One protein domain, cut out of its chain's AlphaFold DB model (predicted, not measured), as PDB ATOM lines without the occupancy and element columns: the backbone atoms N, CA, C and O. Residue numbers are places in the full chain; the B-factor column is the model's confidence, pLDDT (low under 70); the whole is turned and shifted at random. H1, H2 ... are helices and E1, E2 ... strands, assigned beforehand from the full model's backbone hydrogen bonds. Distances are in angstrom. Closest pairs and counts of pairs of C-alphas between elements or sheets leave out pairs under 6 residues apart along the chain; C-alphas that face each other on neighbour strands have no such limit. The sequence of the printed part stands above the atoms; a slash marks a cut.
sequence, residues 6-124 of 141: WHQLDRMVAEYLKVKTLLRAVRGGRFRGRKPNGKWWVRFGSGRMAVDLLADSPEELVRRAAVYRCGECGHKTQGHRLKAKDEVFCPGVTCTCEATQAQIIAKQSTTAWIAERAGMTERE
ATOM      1  N   TRP A   6     137.808 209.557 183.043       85.25
ATOM      2  CA  TRP A   6     137.814 209.006 184.405       85.25
ATOM      3  C   TRP A   6     138.141 207.509 184.452       85.25
ATOM      4  O   TRP A   6     139.073 207.111 185.139       85.25
ATOM      5  N   HIS A   7     137.473 206.695 183.629       85.88
ATOM      6  CA  HIS A   7     137.804 205.273 183.484       85.88
ATOM      7  C   HIS A   7     139.254 205.047 183.021       85.88
ATOM      8  O   HIS A   7     139.907 204.099 183.462       85.88
ATOM      9  N   GLN A   8     139.800 205.922 182.170       84.50
ATOM     10  CA  GLN A   8     141.208 205.830 181.775       84.50
ATOM     11  C   GLN A   8     142.142 206.091 182.963       84.50
ATOM     12  O   GLN A   8     143.048 205.290 183.203       84.50
ATOM     13  N   LEU A   9     141.886 207.153 183.734       86.75
ATOM     14  CA  LEU A   9     142.658 207.496 184.930       86.75
ATOM     15  C   LEU A   9     142.599 206.389 185.988       86.75
ATOM     16  O   LEU A   9     143.646 205.973 186.483       86.75
ATOM     17  N   ASP A  10     141.413 205.855 186.277       88.12
ATOM     18  CA  ASP A  10     141.231 204.784 187.263       88.12
ATOM     19  C   ASP A  10     142.045 203.539 186.901       88.12
ATOM     20  O   ASP A  10     142.711 202.943 187.752       88.12
ATOM     21  N   ARG A  11     142.074 203.171 185.614       86.38
ATOM     22  CA  ARG A  11     142.902 202.054 185.140       86.38
ATOM     23  C   ARG A  11     144.393 202.335 185.280       86.38
ATOM     24  O   ARG A  11     145.120 201.452 185.727       86.38
ATOM     25  N   MET A  12     144.856 203.537 184.932       87.31
ATOM     26  CA  MET A  12     146.269 203.909 185.081       87.31
ATOM     27  C   MET A  12     146.705 203.875 186.550       87.31
ATOM     28  O   MET A  12     147.800 203.406 186.869       87.31
ATOM     29  N   VAL A  13     145.841 204.330 187.461       90.50
ATOM     30  CA  VAL A  13     146.080 204.264 188.908       90.50
ATOM     31  C   VAL A  13     146.117 202.812 189.384       90.50
ATOM     32  O   VAL A  13     147.044 202.435 190.106       90.50
ATOM     33  N   ALA A  14     145.165 201.980 188.958       91.00
ATOM     34  CA  ALA A  14     145.133 200.563 189.308       91.00
ATOM     35  C   ALA A  14     146.402 199.832 188.837       91.00
ATOM     36  O   ALA A  14     147.022 199.100 189.615       91.00
ATOM     37  N   GLU A  15     146.841 200.087 187.603       91.50
ATOM     38  CA  GLU A  15     148.082 199.545 187.051       91.50
ATOM     39  C   GLU A  15     149.299 199.996 187.872       91.50
ATOM     40  O   GLU A  15     150.101 199.169 188.313       91.50
ATOM     41  N   TYR A  16     149.411 201.296 188.156       92.75
ATOM     42  CA  TYR A  16     150.491 201.845 188.973       92.75
ATOM     43  C   TYR A  16     150.564 201.176 190.354       92.75
ATOM     44  O   TYR A  16     151.643 200.778 190.807       92.75
ATOM     45  N   LEU A  17     149.423 201.037 191.040       94.06
ATOM     46  CA  LEU A  17     149.346 200.431 192.370       94.06
ATOM     47  C   LEU A  17     149.685 198.940 192.339       94.06
ATOM     48  O   LEU A  17     150.397 198.455 193.228       94.06
ATOM     49  N   LYS A  18     149.241 198.222 191.304       93.88
ATOM     50  CA  LYS A  18     149.583 196.813 191.103       93.88
ATOM     51  C   LYS A  18     151.091 196.653 190.924       93.88
ATOM     52  O   LYS A  18     151.713 195.943 191.708       93.88
ATOM     53  N   VAL A  19     151.707 197.385 189.996       94.38
ATOM     54  CA  VAL A  19     153.158 197.316 189.728       94.38
ATOM     55  C   VAL A  19     153.973 197.678 190.969       94.38
ATOM     56  O   VAL A  19     154.922 196.979 191.323       94.38
ATOM     57  N   LYS A  20     153.563 198.723 191.698       95.62
ATOM     58  CA  LYS A  20     154.170 199.099 192.984       95.62
ATOM     59  C   LYS A  20     154.141 197.953 193.997       95.62
ATOM     60  O   LYS A  20     155.113 197.764 194.729       95.62
ATOM     61  N   THR A  21     153.034 197.218 194.056       94.94
ATOM     62  CA  THR A  21     152.851 196.078 194.963       94.94
ATOM     63  C   THR A  21     153.754 194.915 194.567       94.94
ATOM     64  O   THR A  21     154.482 194.402 195.416       94.94
ATOM     65  N   LEU A  22     153.807 194.575 193.275       95.00
ATOM     66  CA  LEU A  22     154.683 193.518 192.760       95.00
ATOM     67  C   LEU A  22     156.164 193.824 193.011       95.00
ATOM     68  O   LEU A  22     156.902 192.976 193.505       95.00
ATOM     69  N   LEU A  23     156.596 195.064 192.761       95.00
ATOM     70  CA  LEU A  23     157.973 195.484 193.030       95.00
ATOM     71  C   LEU A  23     158.326 195.402 194.517       95.00
ATOM     72  O   LEU A  23     159.441 195.018 194.860       95.00
ATOM     73  N   ARG A  24     157.394 195.727 195.418       93.00
ATOM     74  CA  ARG A  24     157.614 195.561 196.864       93.00
ATOM     75  C   ARG A  24     157.763 194.090 197.247       93.00
ATOM     76  O   ARG A  24     158.692 193.767 197.987       93.00
ATOM     77  N   ALA A  25     156.909 193.217 196.714       92.94
ATOM     78  CA  ALA A  25     156.932 191.779 196.985       92.94
ATOM     79  C   ALA A  25     158.292 191.132 196.651       92.94
ATOM     80  O   ALA A  25     158.836 190.347 197.435       92.94
ATOM     81  N   VAL A  26     158.896 191.541 195.531       92.38
ATOM     82  CA  VAL A  26     160.203 191.038 195.073       92.38
ATOM     83  C   VAL A  26     161.404 191.816 195.629       92.38
ATOM     84  O   VAL A  26     162.526 191.620 195.178       92.38
ATOM     85  N   ARG A  27     161.201 192.718 196.605       86.88
ATOM     86  CA  ARG A  27     162.247 193.613 197.155       86.88
ATOM     87  C   ARG A  27     162.926 194.481 196.080       86.88
ATOM     88  O   ARG A  27     164.082 194.884 196.217       86.88
ATOM     89  N   GLY A  28     162.175 194.823 195.039       80.75
ATOM     90  CA  GLY A  28     162.611 195.459 193.803       80.75
ATOM     91  C   GLY A  28     162.967 196.943 193.883       80.75
ATOM     92  O   GLY A  28     163.021 197.579 192.845       80.75
ATOM     93  N   GLY A  29     163.220 197.512 195.067       87.50
ATOM     94  CA  GLY A  29     163.607 198.920 195.236       87.50
ATOM     95  C   GLY A  29     162.430 199.901 195.355       87.50
ATOM     96  O   GLY A  29     161.278 199.518 195.561       87.50
ATOM     97  N   ARG A  30     162.717 201.209 195.289       92.12
ATOM     98  CA  ARG A  30     161.706 202.273 195.414       92.12
ATOM     99  C   ARG A  30     161.104 202.584 194.052       92.12
ATOM    100  O   ARG A  30     161.739 203.258 193.242       92.12
ATOM    101  N   PHE A  31     159.885 202.104 193.817       95.62
ATOM    102  CA  PHE A  31     159.157 202.336 192.572       95.62
ATOM    103  C   PHE A  31     158.875 203.828 192.338       95.62
ATOM    104  O   PHE A  31     158.538 204.552 193.281       95.62
ATOM    105  N   ARG A  32     159.040 204.290 191.092       94.00
ATOM    106  CA  ARG A  32     158.948 205.709 190.725       94.00
ATOM    107  C   ARG A  32     157.930 206.026 189.628       94.00
ATOM    108  O   ARG A  32     157.736 207.202 189.349       94.00
ATOM    109  N   GLY A  33     157.248 205.032 189.065       91.75
ATOM    110  CA  GLY A  33     156.274 205.247 187.991       91.75
ATOM    111  C   GLY A  33     156.868 205.066 186.597       91.75
ATOM    112  O   GLY A  33     157.804 204.284 186.407       91.75
ATOM    113  N   ARG A  34     156.308 205.806 185.638       90.31
ATOM    114  CA  ARG A  34     156.806 205.939 184.263       90.31
ATOM    115  C   ARG A  34     157.606 207.239 184.116       90.31
ATOM    116  O   ARG A  34     157.295 208.238 184.762       90.31
ATOM    117  N   LYS A  35     158.657 207.218 183.302       89.06
ATOM    118  CA  LYS A  35     159.384 208.411 182.846       89.06
ATOM    119  C   LYS A  35     158.645 209.073 181.668       89.06
ATOM    120  O   LYS A  35     157.802 208.422 181.057       89.06
ATOM    121  N   PRO A  36     158.994 210.326 181.301       86.12
ATOM    122  CA  PRO A  36     158.421 210.998 180.130       86.12
ATOM    123  C   PRO A  36     158.594 210.224 178.817       86.12
ATOM    124  O   PRO A  36     157.743 210.297 177.946       86.12
ATOM    125  N   ASN A  37     159.656 209.423 178.698       85.25
ATOM    126  CA  ASN A  37     159.906 208.547 177.549       85.25
ATOM    127  C   ASN A  37     159.106 207.226 177.585       85.25
ATOM    128  O   ASN A  37     159.498 206.258 176.941       85.25
ATOM    129  N   GLY A  38     158.069 207.133 178.418       86.19
ATOM    130  CA  GLY A  38     157.214 205.953 178.558       86.19
ATOM    131  C   GLY A  38     157.792 204.811 179.403       86.19
ATOM    132  O   GLY A  38     157.028 203.961 179.859       86.19
ATOM    133  N   LYS A  39     159.103 204.795 179.692       91.56
ATOM    134  CA  LYS A  39     159.741 203.677 180.408       91.56
ATOM    135  C   LYS A  39     159.331 203.617 181.875       91.56
ATOM    136  O   LYS A  39     159.379 204.616 182.597       91.56
ATOM    137  N   TRP A  40     159.015 202.419 182.350       94.12
ATOM    138  CA  TRP A  40     158.820 202.136 183.767       94.12
ATOM    139  C   TRP A  40     160.163 202.105 184.479       94.12
ATOM    140  O   TRP A  40     161.157 201.634 183.924       94.12
ATOM    141  N   TRP A  41     160.208 202.595 185.720       95.25
ATOM    142  CA  TRP A  41     161.469 202.603 186.448       95.25
ATOM    143  C   TRP A  41     161.359 202.445 187.958       95.25
ATOM    144  O   TRP A  41     160.381 202.816 188.619       95.25
ATOM    145  N   VAL A  42     162.437 201.897 188.509       95.62
ATOM    146  CA  VAL A  42     162.623 201.696 189.937       95.62
ATOM    147  C   VAL A  42     164.032 202.100 190.347       95.62
ATOM    148  O   VAL A  42     164.990 201.870 189.614       95.62
ATOM    149  N   ARG A  43     164.155 202.721 191.522       93.19
ATOM    150  CA  ARG A  43     165.441 203.167 192.065       93.19
ATOM    151  C   ARG A  43     165.896 202.260 193.198       93.19
ATOM    152  O   ARG A  43     165.182 202.097 194.191       93.19
ATOM    153  N   PHE A  44     167.114 201.749 193.095       88.75
ATOM    154  CA  PHE A  44     167.798 201.038 194.165       88.75
ATOM    155  C   PHE A  44     168.808 201.944 194.860       88.75
ATOM    156  O   PHE A  44     169.653 202.550 194.211       88.75
ATOM    157  N   GLY A  45     168.754 201.985 196.192       83.94
ATOM    158  CA  GLY A  45     169.666 202.793 197.003       83.94
ATOM    159  C   GLY A  45     169.322 204.285 197.027       83.94
ATOM    160  O   GLY A  45     168.236 204.713 196.626       83.94
ATOM    161  N   SER A  46     170.259 205.071 197.549       81.31
ATOM    162  CA  SER A  46     170.150 206.517 197.748       81.31
ATOM    163  C   SER A  46     171.486 207.208 197.465       81.31
ATOM    164  O   SER A  46     172.546 206.592 197.562       81.31
ATOM    165  N   GLY A  47     171.436 208.501 197.139       82.12
ATOM    166  CA  GLY A  47     172.633 209.310 196.896       82.12
ATOM    167  C   GLY A  47     173.390 208.910 195.626       82.12
ATOM    168  O   GLY A  47     172.784 208.497 194.640       82.12
ATOM    169  N   ARG A  48     174.722 209.038 195.659       76.69
ATOM    170  CA  ARG A  48     175.614 208.834 194.498       76.69
ATOM    171  C   ARG A  48     175.690 207.384 194.002       76.69
ATOM    172  O   ARG A  48     176.074 207.161 192.867       76.69
ATOM    173  N   MET A  49     175.299 206.417 194.833       76.88
ATOM    174  CA  MET A  49     175.321 204.983 194.504       76.88
ATOM    175  C   MET A  49     173.947 204.460 194.060       76.88
ATOM    176  O   MET A  49     173.732 203.244 194.007       76.88
ATOM    177  N   ALA A  50     172.989 205.361 193.815       84.06
ATOM    178  CA  ALA A  50     171.664 204.984 193.361       84.06
ATOM    179  C   ALA A  50     171.716 204.439 191.928       84.06
ATOM    180  O   ALA A  50     172.337 205.034 191.052       84.06
ATOM    181  N   VAL A  51     171.025 203.325 191.697       88.44
ATOM    182  CA  VAL A  51     170.901 202.707 190.372       88.44
ATOM    183  C   VAL A  51     169.436 202.715 189.972       88.44
ATOM    184  O   VAL A  51     168.581 202.248 190.728       88.44
ATOM    185  N   ASP A  52     169.158 203.237 188.782       92.56
ATOM    186  CA  ASP A  52     167.822 203.243 188.197       92.56
ATOM    187  C   ASP A  52     167.710 202.077 187.208       92.56
ATOM    188  O   ASP A  52     168.432 202.031 186.214       92.56
ATOM    189  N   LEU A  53     166.802 201.135 187.473       92.88
ATOM    190  CA  LEU A  53     166.420 200.126 186.486       92.88
ATOM    191  C   LEU A  53     165.251 200.653 185.665       92.88
ATOM    192  O   LEU A  53     164.273 201.155 186.220       92.88
ATOM    193  N   LEU A  54     165.375 200.515 184.351       93.56
ATOM    194  CA  LEU A  54     164.404 200.944 183.354       93.56
ATOM    195  C   LEU A  54     163.891 199.715 182.602       93.56
ATOM    196  O   LEU A  54     164.657 198.780 182.355       93.56
ATOM    197  N   ALA A  55     162.622 199.732 182.225       92.94
ATOM    198  CA  ALA A  55     162.025 198.724 181.362       92.94
ATOM    199  C   ALA A  55     160.899 199.336 180.529       92.94
ATOM    200  O   ALA A  55     160.288 200.328 180.936       92.94
ATOM    201  N   ASP A  56     160.632 198.736 179.376       90.94
ATOM    202  CA  ASP A  56     159.606 199.236 178.464       90.94
ATOM    203  C   ASP A  56     158.220 198.753 178.902       90.94
ATOM    204  O   ASP A  56     157.234 199.474 178.757       90.94
ATOM    205  N   SER A  57     158.153 197.589 179.558       90.88
ATOM    206  CA  SER A  57     156.933 197.079 180.183       90.88
ATOM    207  C   SER A  57     157.037 196.991 181.714       90.88
ATOM    208  O   SER A  57     158.125 196.796 182.271       90.88
ATOM    209  N   PRO A  58     155.902 197.088 182.427       91.56
ATOM    210  CA  PRO A  58     155.884 196.883 183.868       91.56
ATOM    211  C   PRO A  58     156.225 195.439 184.264       91.56
ATOM    212  O   PRO A  58     156.865 195.232 185.293       91.56
ATOM    213  N   GLU A  59     155.857 194.445 183.448       93.12
ATOM    214  CA  GLU A  59     156.252 193.048 183.665       93.12
ATOM    215  C   GLU A  59     157.776 192.887 183.621       93.12
ATOM    216  O   GLU A  59     158.382 192.348 184.551       93.12
ATOM    217  N   GLU A  60     158.410 193.401 182.569       93.44
ATOM    218  CA  GLU A  60     159.863 193.373 182.423       93.44
ATOM    219  C   GLU A  60     160.549 194.106 183.582       93.44
ATOM    220  O   GLU A  60     161.548 193.612 184.112       93.44
ATOM    221  N   LEU A  61     159.989 195.237 184.039       95.00
ATOM    222  CA  LEU A  61     160.507 195.943 185.210       95.00
ATOM    223  C   LEU A  61     160.508 195.039 186.446       95.00
ATOM    224  O   LEU A  61     161.517 194.972 187.148       95.00
ATOM    225  N   VAL A  62     159.394 194.350 186.716       94.81
ATOM    226  CA  VAL A  62     159.265 193.452 187.872       94.81
ATOM    227  C   VAL A  62     160.260 192.300 187.769       94.81
ATOM    228  O   VAL A  62     160.950 192.030 188.750       94.81
ATOM    229  N   ARG A  63     160.412 191.674 186.596       94.38
ATOM    230  CA  ARG A  63     161.377 190.579 186.391       94.38
ATOM    231  C   ARG A  63     162.824 191.040 186.582       94.38
ATOM    232  O   ARG A  63     163.579 190.395 187.308       94.38
ATOM    233  N   ARG A  64     163.211 192.187 186.007       93.69
ATOM    234  CA  ARG A  64     164.552 192.779 186.189       93.69
ATOM    235  C   ARG A  64     164.821 193.132 187.648       93.69
ATOM    236  O   ARG A  64     165.896 192.847 188.170       93.69
ATOM    237  N   ALA A  65     163.842 193.732 188.321       93.38
ATOM    238  CA  ALA A  65     163.957 194.098 189.724       93.38
ATOM    239  C   ALA A  65     164.036 192.866 190.638       93.38
ATOM    240  O   ALA A  65     164.811 192.877 191.595       93.38
ATOM    241  N   ALA A  66     163.289 191.803 190.318       93.44
ATOM    242  CA  ALA A  66     163.283 190.548 191.061       93.44
ATOM    243  C   ALA A  66     164.656 189.880 191.079       93.44
ATOM    244  O   ALA A  66     165.022 189.318 192.099       93.44
ATOM    245  N   VAL A  67     165.438 189.966 190.000       92.06
ATOM    246  CA  VAL A  67     166.784 189.366 189.935       92.06
ATOM    247  C   VAL A  67     167.909 190.337 190.291       92.06
ATOM    248  O   VAL A  67     169.068 189.936 190.324       92.06
ATOM    249  N   TYR A  68     167.615 191.612 190.563       89.00
ATOM    250  CA  TYR A  68     168.641 192.590 190.943       89.00
ATOM    251  C   TYR A  68     169.156 192.365 192.370       89.00
ATOM    252  O   TYR A  68     170.327 192.617 192.673       89.00
ATOM    253  N   ARG A  69     168.287 191.866 193.258       85.25
ATOM    254  CA  ARG A  69     168.643 191.461 194.622       85.25
ATOM    255  C   ARG A  69     168.257 190.017 194.884       85.25
ATOM    256  O   ARG A  69     167.216 189.555 194.431       85.25
ATOM    257  N   CYS A  70     169.072 189.313 195.656       83.12
ATOM    258  CA  CYS A  70     168.702 187.999 196.153       83.12
ATOM    259  C   CYS A  70     167.453 188.122 197.036       83.12
ATOM    260  O   CYS A  70     167.391 188.957 197.941       83.12
ATOM    261  N   GLY A  71     166.448 187.297 196.770       79.81
ATOM    262  CA  GLY A  71     165.189 187.270 197.503       79.81
ATOM    263  C   GLY A  71     165.360 186.805 198.947       79.81
ATOM    264  O   GLY A  71     164.595 187.232 199.810       79.81
ATOM    265  N   GLU A  72     166.397 186.008 199.213       80.94
ATOM    266  CA  GLU A  72     166.731 185.472 200.534       80.94
ATOM    267  C   GLU A  72     167.526 186.506 201.348       80.94
ATOM    268  O   GLU A  72     166.986 187.123 202.268       80.94
ATOM    269  N   CYS A  73     168.775 186.801 200.970       76.38
ATOM    270  CA  CYS A  73     169.638 187.695 201.755       76.38
ATOM    271  C   CYS A  73     169.481 189.195 201.437       76.38
ATOM    272  O   CYS A  73     169.900 190.040 202.222       76.38
ATOM    273  N   GLY A  74     168.860 189.571 200.314       76.94
ATOM    274  CA  GLY A  74     168.657 190.975 199.930       76.94
ATOM    275  C   GLY A  74     169.873 191.677 199.308       76.94
ATOM    276  O   GLY A  74     169.770 192.862 198.976       76.94
ATOM    277  N   HIS A  75     171.000 190.983 199.122       79.12
ATOM    278  CA  HIS A  75     172.199 191.535 198.483       79.12
ATOM    279  C   HIS A  75     172.070 191.651 196.971       79.12
ATOM    280  O   HIS A  75     171.251 190.974 196.352       79.12
ATOM    281  N   LYS A  76     172.895 192.518 196.370       80.50
ATOM    282  CA  LYS A  76     172.992 192.631 194.911       80.50
ATOM    283  C   LYS A  76     173.471 191.302 194.336       80.50
ATOM    284  O   LYS A  76     174.487 190.769 194.772       80.50
ATOM    285  N   THR A  77     172.762 190.793 193.337       77.31
ATOM    286  CA  THR A  77     173.050 189.475 192.752       77.31
ATOM    287  C   THR A  77     174.374 189.423 192.002       77.31
ATOM    288  O   THR A  77     174.993 188.367 191.974       77.31
ATOM    289  N   GLN A  78     174.851 190.560 191.488       71.31
ATOM    290  CA  GLN A  78     176.179 190.700 190.871       71.31
ATOM    291  C   GLN A  78     177.329 190.276 191.800       71.31
ATOM    292  O   GLN A  78     178.361 189.848 191.313       71.31
ATOM    293  N   GLY A  79     177.158 190.364 193.125       59.97
ATOM    294  CA  GLY A  79     178.185 189.956 194.091       59.97
ATOM    295  C   GLY A  79     177.986 188.567 194.705       59.97
ATOM    296  O   GLY A  79     178.711 188.206 195.632       59.97
ATOM    297  N   HIS A  80     176.987 187.796 194.260       65.94
ATOM    298  CA  HIS A  80     176.836 186.399 194.683       65.94
ATOM    299  C   HIS A  80     177.881 185.531 194.000       65.94
ATOM    300  O   HIS A  80     178.111 185.748 192.819       65.94
ATOM    301  N   ARG A  81     178.449 184.543 194.723       57.12
ATOM    302  CA  ARG A  81     179.530 183.632 194.277       57.12
ATOM    303  C   ARG A  81     179.442 183.342 192.773       57.12
ATOM    304  O   ARG A  81     178.758 182.413 192.339       57.12
ATOM    305  N   LEU A  82     180.132 184.155 191.983       52.56
ATOM    306  CA  LEU A  82     180.361 183.910 190.574       52.56
ATOM    307  C   LEU A  82     181.345 182.742 190.544       52.56
ATOM    308  O   LEU A  82     182.450 182.838 191.067       52.56
ATOM    309  N   LYS A  83     180.968 181.612 189.942       45.66
ATOM    310  CA  LYS A  83     181.949 180.577 189.566       45.66
ATOM    311  C   LYS A  83     182.817 181.015 188.367       45.66
ATOM    312  O   LYS A  83     183.490 180.182 187.772       45.66
ATOM    313  N   ALA A  84     182.821 182.303 188.023       38.12
ATOM    314  CA  ALA A  84     183.708 182.926 187.053       38.12
ATOM    315  C   ALA A  84     184.532 183.991 187.790       38.12
ATOM    316  O   ALA A  84     183.988 184.753 188.582       38.12
ATOM    317  N   LYS A  85     185.849 183.989 187.576       39.62
ATOM    318  CA  LYS A  85     186.853 184.777 188.313       39.62
ATOM    319  C   LYS A  85     186.743 186.302 188.158       39.62
ATOM    320  O   LYS A  85     187.521 187.007 188.792       39.62
ATOM    321  N   ASP A  86     185.779 186.799 187.398       40.47
ATOM    322  CA  ASP A  86     185.615 188.215 187.106       40.47
ATOM    323  C   ASP A  86     184.258 188.692 187.627       40.47
ATOM    324  O   ASP A  86     183.226 188.338 187.071       40.47
ATOM    325  N   GLU A  87     184.280 189.437 188.736       37.12
ATOM    326  CA  GLU A  87     183.503 190.666 188.987       37.12
ATOM    327  C   GLU A  87     183.193 190.894 190.484       37.12
ATOM    328  O   GLU A  87     182.492 190.148 191.159       37.12
ATOM    329  N   VAL A  88     183.751 192.007 190.968       42.38
ATOM    330  CA  VAL A  88     183.282 192.914 192.027       42.38
ATOM    331  C   VAL A  88     182.860 192.299 193.374       42.38
ATOM    332  O   VAL A  88     181.711 191.955 193.643       42.38
ATOM    333  N   PHE A  89     183.826 192.346 194.293       39.25
ATOM    334  CA  PHE A  89     183.668 192.346 195.748       39.25
ATOM    335  C   PHE A  89     182.435 193.158 196.202       39.25
ATOM    336  O   PHE A  89     182.287 194.318 195.823       39.25
ATOM    337  N   CYS A  90     181.568 192.586 197.044       42.69
ATOM    338  CA  CYS A  90     180.577 193.354 197.808       42.69
ATOM    339  C   CYS A  90     181.265 193.974 199.038       42.69
ATOM    340  O   CYS A  90     181.473 193.258 200.020       42.69
ATOM    341  N   PRO A  91     181.628 195.273 199.040       45.38
ATOM    342  CA  PRO A  91     182.249 195.879 200.208       45.38
ATOM    343  C   PRO A  91     181.280 195.879 201.395       45.38
ATOM    344  O   PRO A  91     180.172 196.412 201.308       45.38
ATOM    345  N   GLY A  92     181.719 195.294 202.511       47.38
ATOM    346  CA  GLY A  92     181.080 195.445 203.820       47.38
ATOM    347  C   GLY A  92     180.017 194.414 204.199       47.38
ATOM    348  O   GLY A  92     179.432 194.566 205.267       47.38
ATOM    349  N   VAL A  93     179.759 193.373 203.393       50.34
ATOM    350  CA  VAL A  93     178.839 192.300 203.812       50.34
ATOM    351  C   VAL A  93     179.308 190.919 203.358       50.34
ATOM    352  O   VAL A  93     179.372 190.626 202.167       50.34
ATOM    353  N   THR A  94     179.589 190.034 204.316       54.00
ATOM    354  CA  THR A  94     179.784 188.600 204.068       54.00
ATOM    355  C   THR A  94     178.434 187.968 203.743       54.00
ATOM    356  O   THR A  94     177.684 187.571 204.633       54.00
ATOM    357  N   CYS A  95     178.084 187.911 202.459       57.75
ATOM    358  CA  CYS A  95     176.921 187.150 202.017       57.75
ATOM    359  C   CYS A  95     177.173 185.652 202.265       57.75
ATOM    360  O   CYS A  95     178.102 185.086 201.695       57.75
ATOM    361  N   THR A  96     176.351 185.012 203.101       63.53
ATOM    362  CA  THR A  96     176.414 183.564 203.372       63.53
ATOM    363  C   THR A  96     175.560 182.736 202.409       63.53
ATOM    364  O   THR A  96     175.551 181.513 202.511       63.53
ATOM    365  N   CYS A  97     174.850 183.366 201.463       66.94
ATOM    366  CA  CYS A  97     174.076 182.633 200.462       66.94
ATOM    367  C   CYS A  97     174.993 181.786 199.579       66.94
ATOM    368  O   CYS A  97     175.917 182.290 198.938       66.94
ATOM    369  N   GLU A  98     174.648 180.508 199.469       72.00
ATOM    370  CA  GLU A  98     175.318 179.566 198.574       72.00
ATOM    371  C   GLU A  98     174.859 179.716 197.117       72.00
ATOM    372  O   GLU A  98     175.570 179.308 196.199       72.00
ATOM    373  N   ALA A  99     173.694 180.337 196.901       75.56
ATOM    374  CA  ALA A  99     173.117 180.543 195.581       75.56
ATOM    375  C   ALA A  99     173.982 181.482 194.722       75.56
ATOM    376  O   ALA A  99     174.241 182.632 195.091       75.56
ATOM    377  N   THR A 100     174.380 180.994 193.549       82.56
ATOM    378  CA  THR A 100     175.064 181.761 192.497       82.56
ATOM    379  C   THR A 100     174.100 182.731 191.806       82.56
ATOM    380  O   THR A 100     172.879 182.552 191.848       82.56
ATOM    381  N   GLN A 101     174.631 183.734 191.099       83.25
ATOM    382  CA  GLN A 101     173.806 184.662 190.318       83.25
ATOM    383  C   GLN A 101     172.900 183.930 189.312       83.25
ATOM    384  O   GLN A 101     171.716 184.242 189.217       83.25
ATOM    385  N   ALA A 102     173.424 182.924 188.605       84.69
ATOM    386  CA  ALA A 102     172.656 182.147 187.633       84.69
ATOM    387  C   ALA A 102     171.486 181.395 188.288       84.69
ATOM    388  O   ALA A 102     170.375 181.409 187.764       84.69
ATOM    389  N   GLN A 103     171.704 180.800 189.465       86.69
ATOM    390  CA  GLN A 103     170.642 180.137 190.231       86.69
ATOM    391  C   GLN A 103     169.575 181.130 190.696       86.69
ATOM    392  O   GLN A 103     168.382 180.838 190.629       86.69
ATOM    393  N   ILE A 104     169.993 182.323 191.122       87.50
ATOM    394  CA  ILE A 104     169.067 183.386 191.508       87.50
ATOM    395  C   ILE A 104     168.228 183.834 190.315       87.50
ATOM    396  O   ILE A 104     167.012 183.936 190.444       87.50
ATOM    397  N   ILE A 105     168.847 184.059 189.154       89.06
ATOM    398  CA  ILE A 105     168.128 184.428 187.932       89.06
ATOM    399  C   ILE A 105     167.143 183.319 187.554       89.06
ATOM    400  O   ILE A 105     165.966 183.608 187.356       89.06
ATOM    401  N   ALA A 106     167.583 182.060 187.529       89.56
ATOM    402  CA  ALA A 106     166.742 180.921 187.169       89.56
ATOM    403  C   ALA A 106     165.529 180.750 188.100       89.56
ATOM    404  O   ALA A 106     164.450 180.414 187.629       89.56
ATOM    405  N   LYS A 107     165.678 181.019 189.403       91.56
ATOM    406  CA  LYS A 107     164.587 180.930 190.389       91.56
ATOM    407  C   LYS A 107     163.683 182.168 190.359       91.56
ATOM    408  O   LYS A 107     162.473 182.058 190.175       91.56
ATOM    409  N   GLN A 108     164.266 183.354 190.529       93.75
ATOM    410  CA  GLN A 108     163.537 184.595 190.823       93.75
ATOM    411  C   GLN A 108     162.968 185.299 189.588       93.75
ATOM    412  O   GLN A 108     162.101 186.157 189.729       93.75
ATOM    413  N   SER A 109     163.429 184.957 188.381       91.06
ATOM    414  CA  SER A 109     162.839 185.492 187.145       91.06
ATOM    415  C   SER A 109     161.502 184.839 186.778       91.06
ATOM    416  O   SER A 109     160.805 185.347 185.895       91.06
ATOM    417  N   THR A 110     161.131 183.736 187.438       93.94
ATOM    418  CA  THR A 110     159.932 182.956 187.112       93.94
ATOM    419  C   THR A 110     158.652 183.627 187.603       93.94
ATOM    420  O   THR A 110     158.617 184.265 188.655       93.94
ATOM    421  N   THR A 111     157.567 183.456 186.842       93.56
ATOM    422  CA  THR A 111     156.230 183.938 187.225       93.56
ATOM    423  C   THR A 111     155.781 183.302 188.541       93.56
ATOM    424  O   THR A 111     155.320 184.022 189.422       93.56
ATOM    425  N   ALA A 112     156.000 181.993 188.702       94.75
ATOM    426  CA  ALA A 112     155.691 181.239 189.915       94.75
ATOM    427  C   ALA A 112     156.319 181.861 191.169       94.75
ATOM    428  O   ALA A 112     155.617 182.155 192.134       94.75
ATOM    429  N   TRP A 113     157.626 182.145 191.134       94.88
ATOM    430  CA  TRP A 113     158.314 182.742 192.279       94.88
ATOM    431  C   TRP A 113     157.794 184.148 192.594       94.88
ATOM    432  O   TRP A 113     157.555 184.490 193.750       94.88
ATOM    433  N   ILE A 114     157.574 184.981 191.573       95.31
ATOM    434  CA  ILE A 114     157.051 186.339 191.775       95.31
ATOM    435  C   ILE A 114     155.620 186.286 192.345       95.31
ATOM    436  O   ILE A 114     155.292 187.073 193.236       95.31
ATOM    437  N   ALA A 115     154.786 185.357 191.871       95.25
ATOM    438  CA  ALA A 115     153.421 185.140 192.343       95.25
ATOM    439  C   ALA A 115     153.388 184.699 193.813       95.25
ATOM    440  O   ALA A 115     152.686 185.318 194.615       95.25
ATOM    441  N   GLU A 116     154.228 183.728 194.183       95.44
ATOM    442  CA  GLU A 116     154.416 183.283 195.568       95.44
ATOM    443  C   GLU A 116     154.779 184.464 196.478       95.44
ATOM    444  O   GLU A 116     154.126 184.712 197.492       95.44
ATOM    445  N   ARG A 117     155.775 185.267 196.080       93.00
ATOM    446  CA  ARG A 117     156.214 186.444 196.847       93.00
ATOM    447  C   ARG A 117     155.137 187.514 196.971       93.00
ATOM    448  O   ARG A 117     155.125 188.244 197.962       93.00
ATOM    449  N   ALA A 118     154.280 187.647 195.965       93.12
ATOM    450  CA  ALA A 118     153.183 188.605 195.951       93.12
ATOM    451  C   ALA A 118     151.927 188.103 196.682       93.12
ATOM    452  O   ALA A 118     151.002 188.896 196.859       93.12
ATOM    453  N   GLY A 119     151.878 186.830 197.099       94.62
ATOM    454  CA  GLY A 119     150.678 186.211 197.668       94.62
ATOM    455  C   GLY A 119     149.528 186.127 196.658       94.62
ATOM    456  O   GLY A 119     148.375 186.333 197.021       94.62
ATOM    457  N   MET A 120     149.849 185.906 195.380       94.50
ATOM    458  CA  MET A 120     148.898 185.888 194.264       94.50
ATOM    459  C   MET A 120     149.023 184.588 193.474       94.50
ATOM    460  O   MET A 120     150.048 183.913 193.528       94.50
ATOM    461  N   THR A 121     148.008 184.263 192.676       94.56
ATOM    462  CA  THR A 121     148.139 183.202 191.671       94.56
ATOM    463  C   THR A 121     148.890 183.708 190.436       94.56
ATOM    464  O   THR A 121     148.852 184.898 190.111       94.56
ATOM    465  N   GLU A 122     149.535 182.810 189.683       91.06
ATOM    466  CA  GLU A 122     150.214 183.181 188.429       91.06
ATOM    467  C   GLU A 122     149.265 183.849 187.421       91.06
ATOM    468  O   GLU A 122     149.650 184.787 186.725       91.06
ATOM    469  N   ARG A 123     147.996 183.419 187.400       89.00
ATOM    470  CA  ARG A 123     146.947 183.987 186.538       89.00
ATOM    471  C   ARG A 123     146.627 185.444 186.877       89.00
ATOM    472  O   ARG A 123     146.237 186.212 186.002       89.00
ATOM    473  N   GLU A 124     146.761 185.831 188.140       89.06
ATOM    474  CA  GLU A 124     146.406 187.163 188.639       89.06
ATOM    475  C   GLU A 124     147.595 188.120 188.709       89.06
ATOM    476  O   GLU A 124     147.400 189.329 188.883       89.06
TER     477      GLU A 124
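This is residues 6 to 124 of the 141 residues of an uncharacterized protein of Corallococcus coralloides (strain ATCC 25202 / DSM 2259 / NBRC 100086 / M2) (UniProt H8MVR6). A small sheet of three strands, E1, E2 and E3, has one face covered by two helices, H1 and H2, that run the same way, and its other face bare. On the side of these helices away from the sheet, H3 packs on H2 and H4 packs on the end of H1; residues 6 to 14 of H1 stick out at one end of the longest axis, and the loop of residues 79 to 97 lies at the other. The printed part has 119 residues with four named helices and three named strands, in the order H1 E1 E2 E3 H2 H3 H4; the sheet, in the order E1 - E2 - E3, is antiparallel and the class is mixed, helices and strands. It is compact, with a radius of gyration of the C-alphas of 15.4 A, and spans 54 by 35 by 19 A, only just flat.

E1, residues 30 to 34, E2, residues 40 to 44, and E3, residues 51 to 55, form a meander, each strand the antiparallel neighbour of the one before. Across the hairpin of E1 and E2, N 30 and O 43 are 2.8 A apart, within hydrogen-bond range; across the hairpin of E2 and E3, N 42 and O 53 are 3.0 A apart, also within range. H1, residues 6 to 25, and H2, residues 58 to 68, are on the same face of the sheet, making two layers, helices on one face of a sheet. H1 is over E1 at a height over the sheet of 9.7 A, and H2 is over E3 and, only just, with 3 of its C-alphas, over E2 at 8.0 A. H1 touches H2 with residues 19 to 23 alone, at a shallow tilt of 14 degrees; their closest C-alphas, of Leu 23 and Val 62, are 5.7 A apart. H3, residues 101 to 108, touches H2 in a helical hairpin, at a steep tilt of 44 degrees, opposite ways; their closest C-alphas, of Val 67 and Ile 105, are 5.5 A apart. H4, residues 111 to 118, touches residues 21 to 25 of H1, about perpendicular at 89 degrees; their closest C-alphas, of Ala 25 and Ala 118, are 5.0 A apart. The helix packing is only just mostly crossed, with 1 of these 3 pairs at a shallow tilt. H3 and H4 are not on the sheet. In H1, H2, H3 and H4 every O i to N i+4 pair is within hydrogen-bond range.

H1 begins at C-alpha 6 (137.814, 209.006, 184.405) and is 28.6 A long. E1, E2 and E3 measure 12.7, 13.8 and 13.3 A, H2 15.2 A, H3 10.3 A and H4 10.4 A. H4 ends at C-alpha 118 (153.183, 188.605, 195.951).

The C-alphas farthest apart, of Trp 6 and Lys 85, are 54.8 A apart. The printed part has no cut. The link from H2 to H3, residues 69 to 100, is long. Mean pLDDT of the printed part is 82.8; residues 79 to 97 are under 70.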